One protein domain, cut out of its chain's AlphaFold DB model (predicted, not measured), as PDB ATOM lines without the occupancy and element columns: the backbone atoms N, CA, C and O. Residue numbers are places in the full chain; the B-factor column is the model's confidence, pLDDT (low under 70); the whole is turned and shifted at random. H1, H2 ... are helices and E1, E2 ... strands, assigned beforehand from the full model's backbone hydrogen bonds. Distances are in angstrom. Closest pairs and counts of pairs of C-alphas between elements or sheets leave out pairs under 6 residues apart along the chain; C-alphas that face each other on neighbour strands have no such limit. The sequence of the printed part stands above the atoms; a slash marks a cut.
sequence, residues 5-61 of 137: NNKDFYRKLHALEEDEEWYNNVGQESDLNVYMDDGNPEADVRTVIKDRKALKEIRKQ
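What this domain is: This is residues 5 to 61 of the 137 residues of an uncharacterized protein of Limosilactobacillus mucosae (UniProt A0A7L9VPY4). Two helices, H1 and the longer H3, pack side by side at a slant and run opposite ways, and the four-residue helix H2 packs on residues 47 to 51 of H3. Between H2 and H3 the chain makes a long loop that holds the short strand E1, which folds back so that residues 29 to 31 pair with residues 34 to 35. The printed part has 57 residues, with three named helices and one named strand in the order H1, H2, E1, H3. The class is mostly helix, and the whole is compact, with a radius of gyration of the C-alphas of 11.2 A and spans of 35 by 23 by 16 A.

Where its parts are: H1, residues 7 to 17, begins with C-alpha 7 at (41.437, -1.605, 10.092) and is 15.2 A long from first to last C-alpha. H2 is residues 22 to 25, 5.1 A long. E1 is residues 29 to 31, 5.3 A long. H3, residues 45 to 61, is 24.6 A long and runs from C-alpha 45 at (31.422, -7.157, -14.782) to C-alpha 61 at (40.930, -12.381, 7.277).

How they stand to each other: H1 and H3 touch, with the C-alphas of Lys 12 and Ala 54 closest at 6.1 A. They stand at a steep tilt of 38 degrees, opposite ways. H1 and H2 are close but not clearly touching, the closest C-alphas being those of Leu 16 and Trp 22, 6.1 A apart. H2 touches H3 at residues 47 to 51 of H3 alone, where the C-alphas of Asn 25 and Val 48 are closest at 5.4 A. E1 is apart from H1, H2 and H3. It pairs with no named strand, but its residues 29 to 31 pair antiparallel with residues 34 to 35. In H1 and H3 every O i to N i+4 pair is within hydrogen-bond range, and H2 is too short for such a pair.

The domain as a whole: The C-alphas farthest apart, those of Asn 5 and Pro 41, are 35.6 A apart, while those of Asn 5 and Gln 61 are 9.8 A apart. The printed part has no cut. The links from H1 to H2 and from H2 to E1 are tight, and the link from E1 to H3, residues 32 to 44, is long. The mean pLDDT of the printed part is 75.9, and residues 5 to 6, 8 to 9, 30 to 32 and 61 are under 70.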
ATOM      1  N   ASN A   5      44.986  -6.440  13.802       52.53
ATOM      2  CA  ASN A   5      44.999  -5.397  12.763       52.53
ATOM      3  C   ASN A   5      43.701  -5.312  11.914       52.53
ATOM      4  O   ASN A   5      43.688  -5.520  10.704       52.53
ATOM      5  N   ASN A   6      42.587  -4.987  12.577       61.25
ATOM      6  CA  ASN A   6      41.217  -4.973  12.041       61.25
ATOM      7  C   ASN A   6      40.866  -3.799  11.097       61.25
ATOM      8  O   ASN A   6      39.814  -3.832  10.466       61.25
ATOM      9  N   LYS A   7      41.714  -2.771  10.960       70.88
ATOM     10  CA  LYS A   7      41.437  -1.605  10.092       70.88
ATOM     11  C   LYS A   7      41.207  -2.004   8.632       70.88
ATOM     12  O   LYS A   7      40.312  -1.490   7.971       70.88
ATOM     13  N   ASP A   8      42.027  -2.920   8.133       69.56
ATOM     14  CA  ASP A   8      41.953  -3.389   6.749       69.56
ATOM     15  C   ASP A   8      40.751  -4.318   6.504       69.56
ATOM     16  O   ASP A   8      40.217  -4.339   5.397       69.56
ATOM     17  N   PHE A   9      40.299  -5.014   7.550       69.38
ATOM     18  CA  PHE A   9      39.067  -5.801   7.547       69.38
ATOM     19  C   PHE A   9      37.841  -4.892   7.423       69.38
ATOM     20  O   PHE A   9      37.088  -5.022   6.462       69.38
ATOM     21  N   TYR A  10      37.693  -3.915   8.325       73.19
ATOM     22  CA  TYR A  10      36.555  -2.989   8.295       73.19
ATOM     23  C   TYR A  10      36.527  -2.147   7.022       73.19
ATOM     24  O   TYR A  10      35.466  -1.951   6.451       73.19
ATOM     25  N   ARG A  11      37.689  -1.721   6.505       78.75
ATOM     26  CA  ARG A  11      37.757  -1.018   5.214       78.75
ATOM     27  C   ARG A  11      37.193  -1.853   4.061       78.75
ATOM     28  O   ARG A  11      36.527  -1.301   3.197       78.75
ATOM     29  N   LYS A  12      37.494  -3.154   4.010       75.50
ATOM     30  CA  LYS A  12      36.973  -4.033   2.951       75.50
ATOM     31  C   LYS A  12      35.504  -4.364   3.153       75.50
ATOM     32  O   LYS A  12      34.788  -4.444   2.166       75.50
ATOM     33  N   LEU A  13      35.082  -4.555   4.402       77.38
ATOM     34  CA  LEU A  13      33.682  -4.785   4.739       77.38
ATOM     35  C   LEU A  13      32.828  -3.583   4.324       77.38
ATOM     36  O   LEU A  13      31.885  -3.756   3.570       77.38
ATOM     37  N   HIS A  14      33.242  -2.369   4.689       80.44
ATOM     38  CA  HIS A  14      32.564  -1.147   4.259       80.44
ATOM     39  C   HIS A  14      32.558  -0.973   2.739       80.44
ATOM     40  O   HIS A  14      31.564  -0.532   2.189       80.44
ATOM     41  N   ALA A  15      33.623  -1.379   2.040       76.62
ATOM     42  CA  ALA A  15      33.647  -1.335   0.577       76.62
ATOM     43  C   ALA A  15      32.667  -2.318  -0.099       76.62
ATOM     44  O   ALA A  15      32.402  -2.146  -1.284       76.62
ATOM     45  N   LEU A  16      32.187  -3.347   0.615       75.62
ATOM     46  CA  LEU A  16      31.061  -4.183   0.179       75.62
ATOM     47  C   LEU A  16      29.724  -3.559   0.593       75.62
ATOM     48  O   LEU A  16      28.806  -3.521  -0.206       75.62
ATOM     49  N   GLU A  17      29.626  -3.041   1.820       75.62
ATOM     50  CA  GLU A  17      28.407  -2.408   2.351       75.62
ATOM     51  C   GLU A  17      28.026  -1.092   1.645       75.62
ATOM     52  O   GLU A  17      26.889  -0.654   1.776       75.62
ATOM     53  N   GLU A  18      28.947  -0.457   0.908       76.38
ATOM     54  CA  GLU A  18      28.660   0.702   0.040       76.38
ATOM     55  C   GLU A  18      27.617   0.388  -1.048       76.38
ATOM     56  O   GLU A  18      26.968   1.307  -1.546       76.38
ATOM     57  N   ASP A  19      27.450  -0.888  -1.402       72.75
ATOM     58  CA  ASP A  19      26.395  -1.387  -2.278       72.75
ATOM     59  C   ASP A  19      25.437  -2.258  -1.455       72.75
ATOM     60  O   ASP A  19      25.782  -3.367  -1.054       72.75
ATOM     61  N   GLU A  20      24.227  -1.765  -1.181       70.94
ATOM     62  CA  GLU A  20      23.237  -2.463  -0.345       70.94
ATOM     63  C   GLU A  20      22.842  -3.846  -0.900       70.94
ATOM     64  O   GLU A  20      22.399  -4.710  -0.140       70.94
ATOM     65  N   GLU A  21      23.073  -4.091  -2.194       76.62
ATOM     66  CA  GLU A  21      22.773  -5.343  -2.884       76.62
ATOM     67  C   GLU A  21      24.030  -6.092  -3.366       76.62
ATOM     68  O   GLU A  21      23.936  -6.991  -4.204       76.62
ATOM     69  N   TRP A  22      25.214  -5.809  -2.809       75.94
ATOM     70  CA  TRP A  22      26.479  -6.447  -3.223       75.94
ATOM     71  C   TRP A  22      26.414  -7.987  -3.266       75.94
ATOM     72  O   TRP A  22      27.091  -8.641  -4.065       75.94
ATOM     73  N   TYR A  23      25.583  -8.595  -2.415       72.44
ATOM     74  CA  TYR A  23      25.384 -10.042  -2.349       72.44
ATOM     75  C   TYR A  23      24.636 -10.608  -3.571       72.44
ATOM     76  O   TYR A  23      24.841 -11.772  -3.914       72.44
ATOM     77  N   ASN A  24      23.820  -9.798  -4.254       79.19
ATOM     78  CA  ASN A  24      23.199 -10.145  -5.535       79.19
ATOM     79  C   ASN A  24      24.231 -10.087  -6.669       79.19
ATOM     80  O   ASN A  24      24.185 -10.893  -7.599       79.19
ATOM     81  N   ASN A  25      25.209  -9.182  -6.571       78.75
ATOM     82  CA  ASN A  25      26.226  -8.988  -7.604       78.75
ATOM     83  C   ASN A  25      27.253 -10.116  -7.646       78.75
ATOM     84  O   ASN A  25      27.710 -10.489  -8.722       78.75
ATOM     85  N   VAL A  26      27.617 -10.696  -6.500       77.94
ATOM     86  CA  VAL A  26      28.642 -11.751  -6.450       77.94
ATOM     87  C   VAL A  26      28.192 -13.076  -7.062       77.94
ATOM     88  O   VAL A  26      29.061 -13.859  -7.438       77.94
ATOM     89  N   GLY A  27      26.892 -13.314  -7.239       78.88
ATOM     90  CA  GLY A  27      26.376 -14.522  -7.886       78.88
ATOM     91  C   GLY A  27      26.361 -15.771  -7.013       78.88
ATOM     92  O   GLY A  27      26.809 -15.756  -5.863       78.88
ATOM     93  N   GLN A  28      25.834 -16.870  -7.557       76.94
ATOM     94  CA  GLN A  28      25.703 -18.123  -6.820       76.94
ATOM     95  C   GLN A  28      27.034 -18.870  -6.745       76.94
ATOM     96  O   GLN A  28      27.780 -18.985  -7.718       76.94
ATOM     97  N   GLU A  29      27.323 -19.414  -5.567       74.00
ATOM     98  CA  GLU A  29      28.525 -20.197  -5.303       74.00
ATOM     99  C   GLU A  29      28.192 -21.693  -5.227       74.00
ATOM    100  O   GLU A  29      27.294 -22.092  -4.486       74.00
ATOM    101  N   SER A  30      28.947 -22.534  -5.945       63.59
ATOM    102  CA  SER A  30      28.898 -23.996  -5.771       63.59
ATOM    103  C   SER A  30      29.665 -24.450  -4.538       63.59
ATOM    104  O   SER A  30      29.322 -25.434  -3.896       63.59
ATOM    105  N   ASP A  31      30.752 -23.737  -4.268       60.19
ATOM    106  CA  ASP A  31      31.685 -23.910  -3.170       60.19
ATOM    107  C   ASP A  31      32.209 -22.517  -2.796       60.19
ATOM    108  O   ASP A  31      32.146 -21.577  -3.588       60.19
ATOM    109  N   LEU A  32      32.785 -22.361  -1.604       66.06
ATOM    110  CA  LEU A  32      33.244 -21.052  -1.136       66.06
ATOM    111  C   LEU A  32      34.314 -20.439  -2.072       66.06
ATOM    112  O   LEU A  32      35.429 -20.955  -2.187       66.06
ATOM    113  N   ASN A  33      34.001 -19.281  -2.667       72.69
ATOM    114  CA  ASN A  33      34.746 -18.590  -3.733       72.69
ATOM    115  C   ASN A  33      34.784 -19.306  -5.102       72.69
ATOM    116  O   ASN A  33      35.649 -18.974  -5.922       72.69
ATOM    117  N   VAL A  34      33.902 -20.276  -5.350       75.25
ATOM    118  CA  VAL A  34      33.704 -20.936  -6.648       75.25
ATOM    119  C   VAL A  34      32.311 -20.571  -7.143       75.25
ATOM    120  O   VAL A  34      31.314 -21.078  -6.637       75.25
ATOM    121  N   TYR A  35      32.256 -19.671  -8.117       76.12
ATOM    122  CA  TYR A  35      31.008 -19.098  -8.608       76.12
ATOM    123  C   TYR A  35      30.489 -19.886  -9.816       76.12
ATOM    124  O   TYR A  35      31.268 -20.221 -10.710       76.12
ATOM    125  N   MET A  36      29.196 -20.216  -9.806       76.19
ATOM    126  CA  MET A  36      28.497 -20.989 -10.843       76.19
ATOM    127  C   MET A  36      27.975 -20.122 -11.988       76.19
ATOM    128  O   MET A  36      27.734 -20.632 -13.079       76.19
ATOM    129  N   ASP A  37      27.790 -18.833 -11.731       77.25
ATOM    130  CA  ASP A  37      27.267 -17.862 -12.680       77.25
ATOM    131  C   ASP A  37      28.158 -16.614 -12.734       77.25
ATOM    132  O   ASP A  37      29.138 -16.467 -11.990       77.25
ATOM    133  N   ASP A  38      27.819 -15.704 -13.638       74.88
ATOM    134  CA  ASP A  38      28.525 -14.439 -13.823       74.88
ATOM    135  C   ASP A  38      28.058 -13.339 -12.854       74.88
ATOM    136  O   ASP A  38      28.509 -12.203 -12.970       74.88
ATOM    137  N   GLY A  39      27.224 -13.665 -11.859       74.31
ATOM    138  CA  GLY A  39      26.641 -12.690 -10.945       74.31
ATOM    139  C   GLY A  39      25.351 -12.068 -11.465       74.31
ATOM    140  O   GLY A  39      24.686 -12.612 -12.347       74.31
ATOM    141  N   ASN A  40      24.989 -10.920 -10.891       78.31
ATOM    142  CA  ASN A  40      23.847 -10.136 -11.348       78.31
ATOM    143  C   ASN A  40      24.055  -9.710 -12.822       78.31
ATOM    144  O   ASN A  40      25.005  -8.973 -13.092       78.31
ATOM    145  N   PRO A  41      23.176 -10.109 -13.765       73.38
ATOM    146  CA  PRO A  41      23.295  -9.746 -15.181       73.38
ATOM    147  C   PRO A  41      23.212  -8.239 -15.452       73.38
ATOM    148  O   PRO A  41      23.643  -7.781 -16.508       73.38
ATOM    149  N   GLU A  42      22.632  -7.478 -14.523       79.31
ATOM    150  CA  GLU A  42      22.474  -6.025 -14.623       79.31
ATOM    151  C   GLU A  42      23.666  -5.255 -14.027       79.31
ATOM    152  O   GLU A  42      23.795  -4.048 -14.244       79.31
ATOM    153  N   ALA A  43      24.564  -5.936 -13.305       77.56
ATOM    154  CA  ALA A  43      25.755  -5.331 -12.724       77.56
ATOM    155  C   ALA A  43      26.923  -5.298 -13.723       77.56
ATOM    156  O   ALA A  43      27.136  -6.224 -14.506       77.56
ATOM    157  N   ASP A  44      27.741  -4.242 -13.665       83.44
ATOM    158  CA  ASP A  44      28.976  -4.198 -14.453       83.44
ATOM    159  C   ASP A  44      29.923  -5.332 -14.029       83.44
ATOM    160  O   ASP A  44      30.184  -5.548 -12.841       83.44
ATOM    161  N   VAL A  45      30.518  -6.015 -15.008       78.38
ATOM    162  CA  VAL A  45      31.422  -7.157 -14.782       78.38
ATOM    163  C   VAL A  45      32.588  -6.773 -13.863       78.38
ATOM    164  O   VAL A  45      33.067  -7.588 -13.069       78.38
ATOM    165  N   ARG A  46      33.059  -5.518 -13.923       82.44
ATOM    166  CA  ARG A  46      34.137  -5.047 -13.038       82.44
ATOM    167  C   ARG A  46      33.686  -4.952 -11.584       82.44
ATOM    168  O   ARG A  46      34.499  -5.240 -10.706       82.44
ATOM    169  N   THR A  47      32.431  -4.584 -11.338       81.38
ATOM    170  CA  THR A  47      31.819  -4.557 -10.003       81.38
ATOM    171  C   THR A  47      31.735  -5.967  -9.438       81.38
ATOM    172  O   THR A  47      32.310  -6.228  -8.385       81.38
ATOM    173  N   VAL A  48      31.211  -6.923 -10.212       81.00
ATOM    174  CA  VAL A  48      31.150  -8.339  -9.811       81.00
ATOM    175  C   VAL A  48      32.534  -8.879  -9.424       81.00
ATOM    176  O   VAL A  48      32.720  -9.465  -8.357       81.00
ATOM    177  N   ILE A  49      33.555  -8.649 -10.257       82.88
ATOM    178  CA  ILE A  49      34.925  -9.111  -9.974       82.88
ATOM    179  C   ILE A  49      35.501  -8.436  -8.717       82.88
ATOM    180  O   ILE A  49      36.188  -9.092  -7.921       82.88
ATOM    181  N   LYS A  50      35.254  -7.133  -8.537       85.19
ATOM    182  CA  LYS A  50      35.705  -6.363  -7.370       85.19
ATOM    183  C   LYS A  50      35.091  -6.926  -6.086       85.19
ATOM    184  O   LYS A  50      35.842  -7.189  -5.141       85.19
ATOM    185  N   ASP A  51      33.791  -7.188  -6.084       82.75
ATOM    186  CA  ASP A  51      33.052  -7.653  -4.909       82.75
ATOM    187  C   ASP A  51      33.445  -9.084  -4.544       82.75
ATOM    188  O   ASP A  51      33.804  -9.362  -3.396       82.75
ATOM    189  N   ARG A  52      33.558  -9.978  -5.538       85.62
ATOM    190  CA  ARG A  52      34.075 -11.346  -5.343       85.62
ATOM    191  C   ARG A  52      35.475 -11.347  -4.719       85.62
ATOM    192  O   ARG A  52      35.788 -12.179  -3.861       85.62
ATOM    193  N   LYS A  53      36.342 -10.412  -5.128       84.31
ATOM    194  CA  LYS A  53      37.705 -10.271  -4.592       84.31
ATOM    195  C   LYS A  53      37.706  -9.722  -3.164       84.31
ATOM    196  O   LYS A  53      38.451 -10.239  -2.327       84.31
ATOM    197  N   ALA A  54      36.892  -8.708  -2.878       82.50
ATOM    198  CA  ALA A  54      36.744  -8.154  -1.533       82.50
ATOM    199  C   ALA A  54      36.209  -9.212  -0.557       82.50
ATOM    200  O   ALA A  54      36.803  -9.428   0.503       82.50
ATOM    201  N   LEU A  55      35.179  -9.956  -0.968       83.44
ATOM    202  CA  LEU A  55      34.575 -11.045  -0.209       83.44
ATOM    203  C   LEU A  55      35.579 -12.162   0.110       83.44
ATOM    204  O   LEU A  55      35.685 -12.602   1.257       83.44
ATOM    205  N   LYS A  56      36.383 -12.583  -0.875       83.00
ATOM    206  CA  LYS A  56      37.442 -13.587  -0.684       83.00
ATOM    207  C   LYS A  56      38.486 -13.153   0.350       83.00
ATOM    208  O   LYS A  56      38.900 -13.958   1.187       83.00
ATOM    209  N   GLU A  57      38.914 -11.893   0.314       78.94
ATOM    210  CA  GLU A  57      39.897 -11.355   1.265       78.94
ATOM    211  C   GLU A  57      39.311 -11.182   2.674       78.94
ATOM    212  O   GLU A  57      39.978 -11.514   3.652       78.94
ATOM    213  N   ILE A  58      38.052 -10.747   2.793       78.69
ATOM    214  CA  ILE A  58      37.324 -10.695   4.070       78.69
ATOM    215  C   ILE A  58      37.233 -12.092   4.686       78.69
ATOM    216  O   ILE A  58      37.601 -12.278   5.845       78.69
ATOM    217  N   ARG A  59      36.832 -13.099   3.900       77.19
ATOM    218  CA  ARG A  59      36.771 -14.508   4.325       77.19
ATOM    219  C   ARG A  59      38.136 -15.013   4.802       77.19
ATOM    220  O   ARG A  59      38.233 -15.615   5.869       77.19
ATOM    221  N   LYS A  60      39.214 -14.693   4.079       72.00
ATOM    222  CA  LYS A  60      40.593 -15.026   4.474       72.00
ATOM    223  C   LYS A  60      40.997 -14.378   5.806       72.00
ATOM    224  O   LYS A  60      41.610 -15.043   6.638       72.00
ATOM    225  N   GLN A  61      40.642 -13.109   6.029       68.38
ATOM    226  CA  GLN A  61      40.930 -12.381   7.277       68.38
ATOM    227  C   GLN A  61      40.072 -12.857   8.458       68.38
ATOM    228  O   GLN A  61      40.545 -12.884   9.595       68.38
TER     229      GLN A  61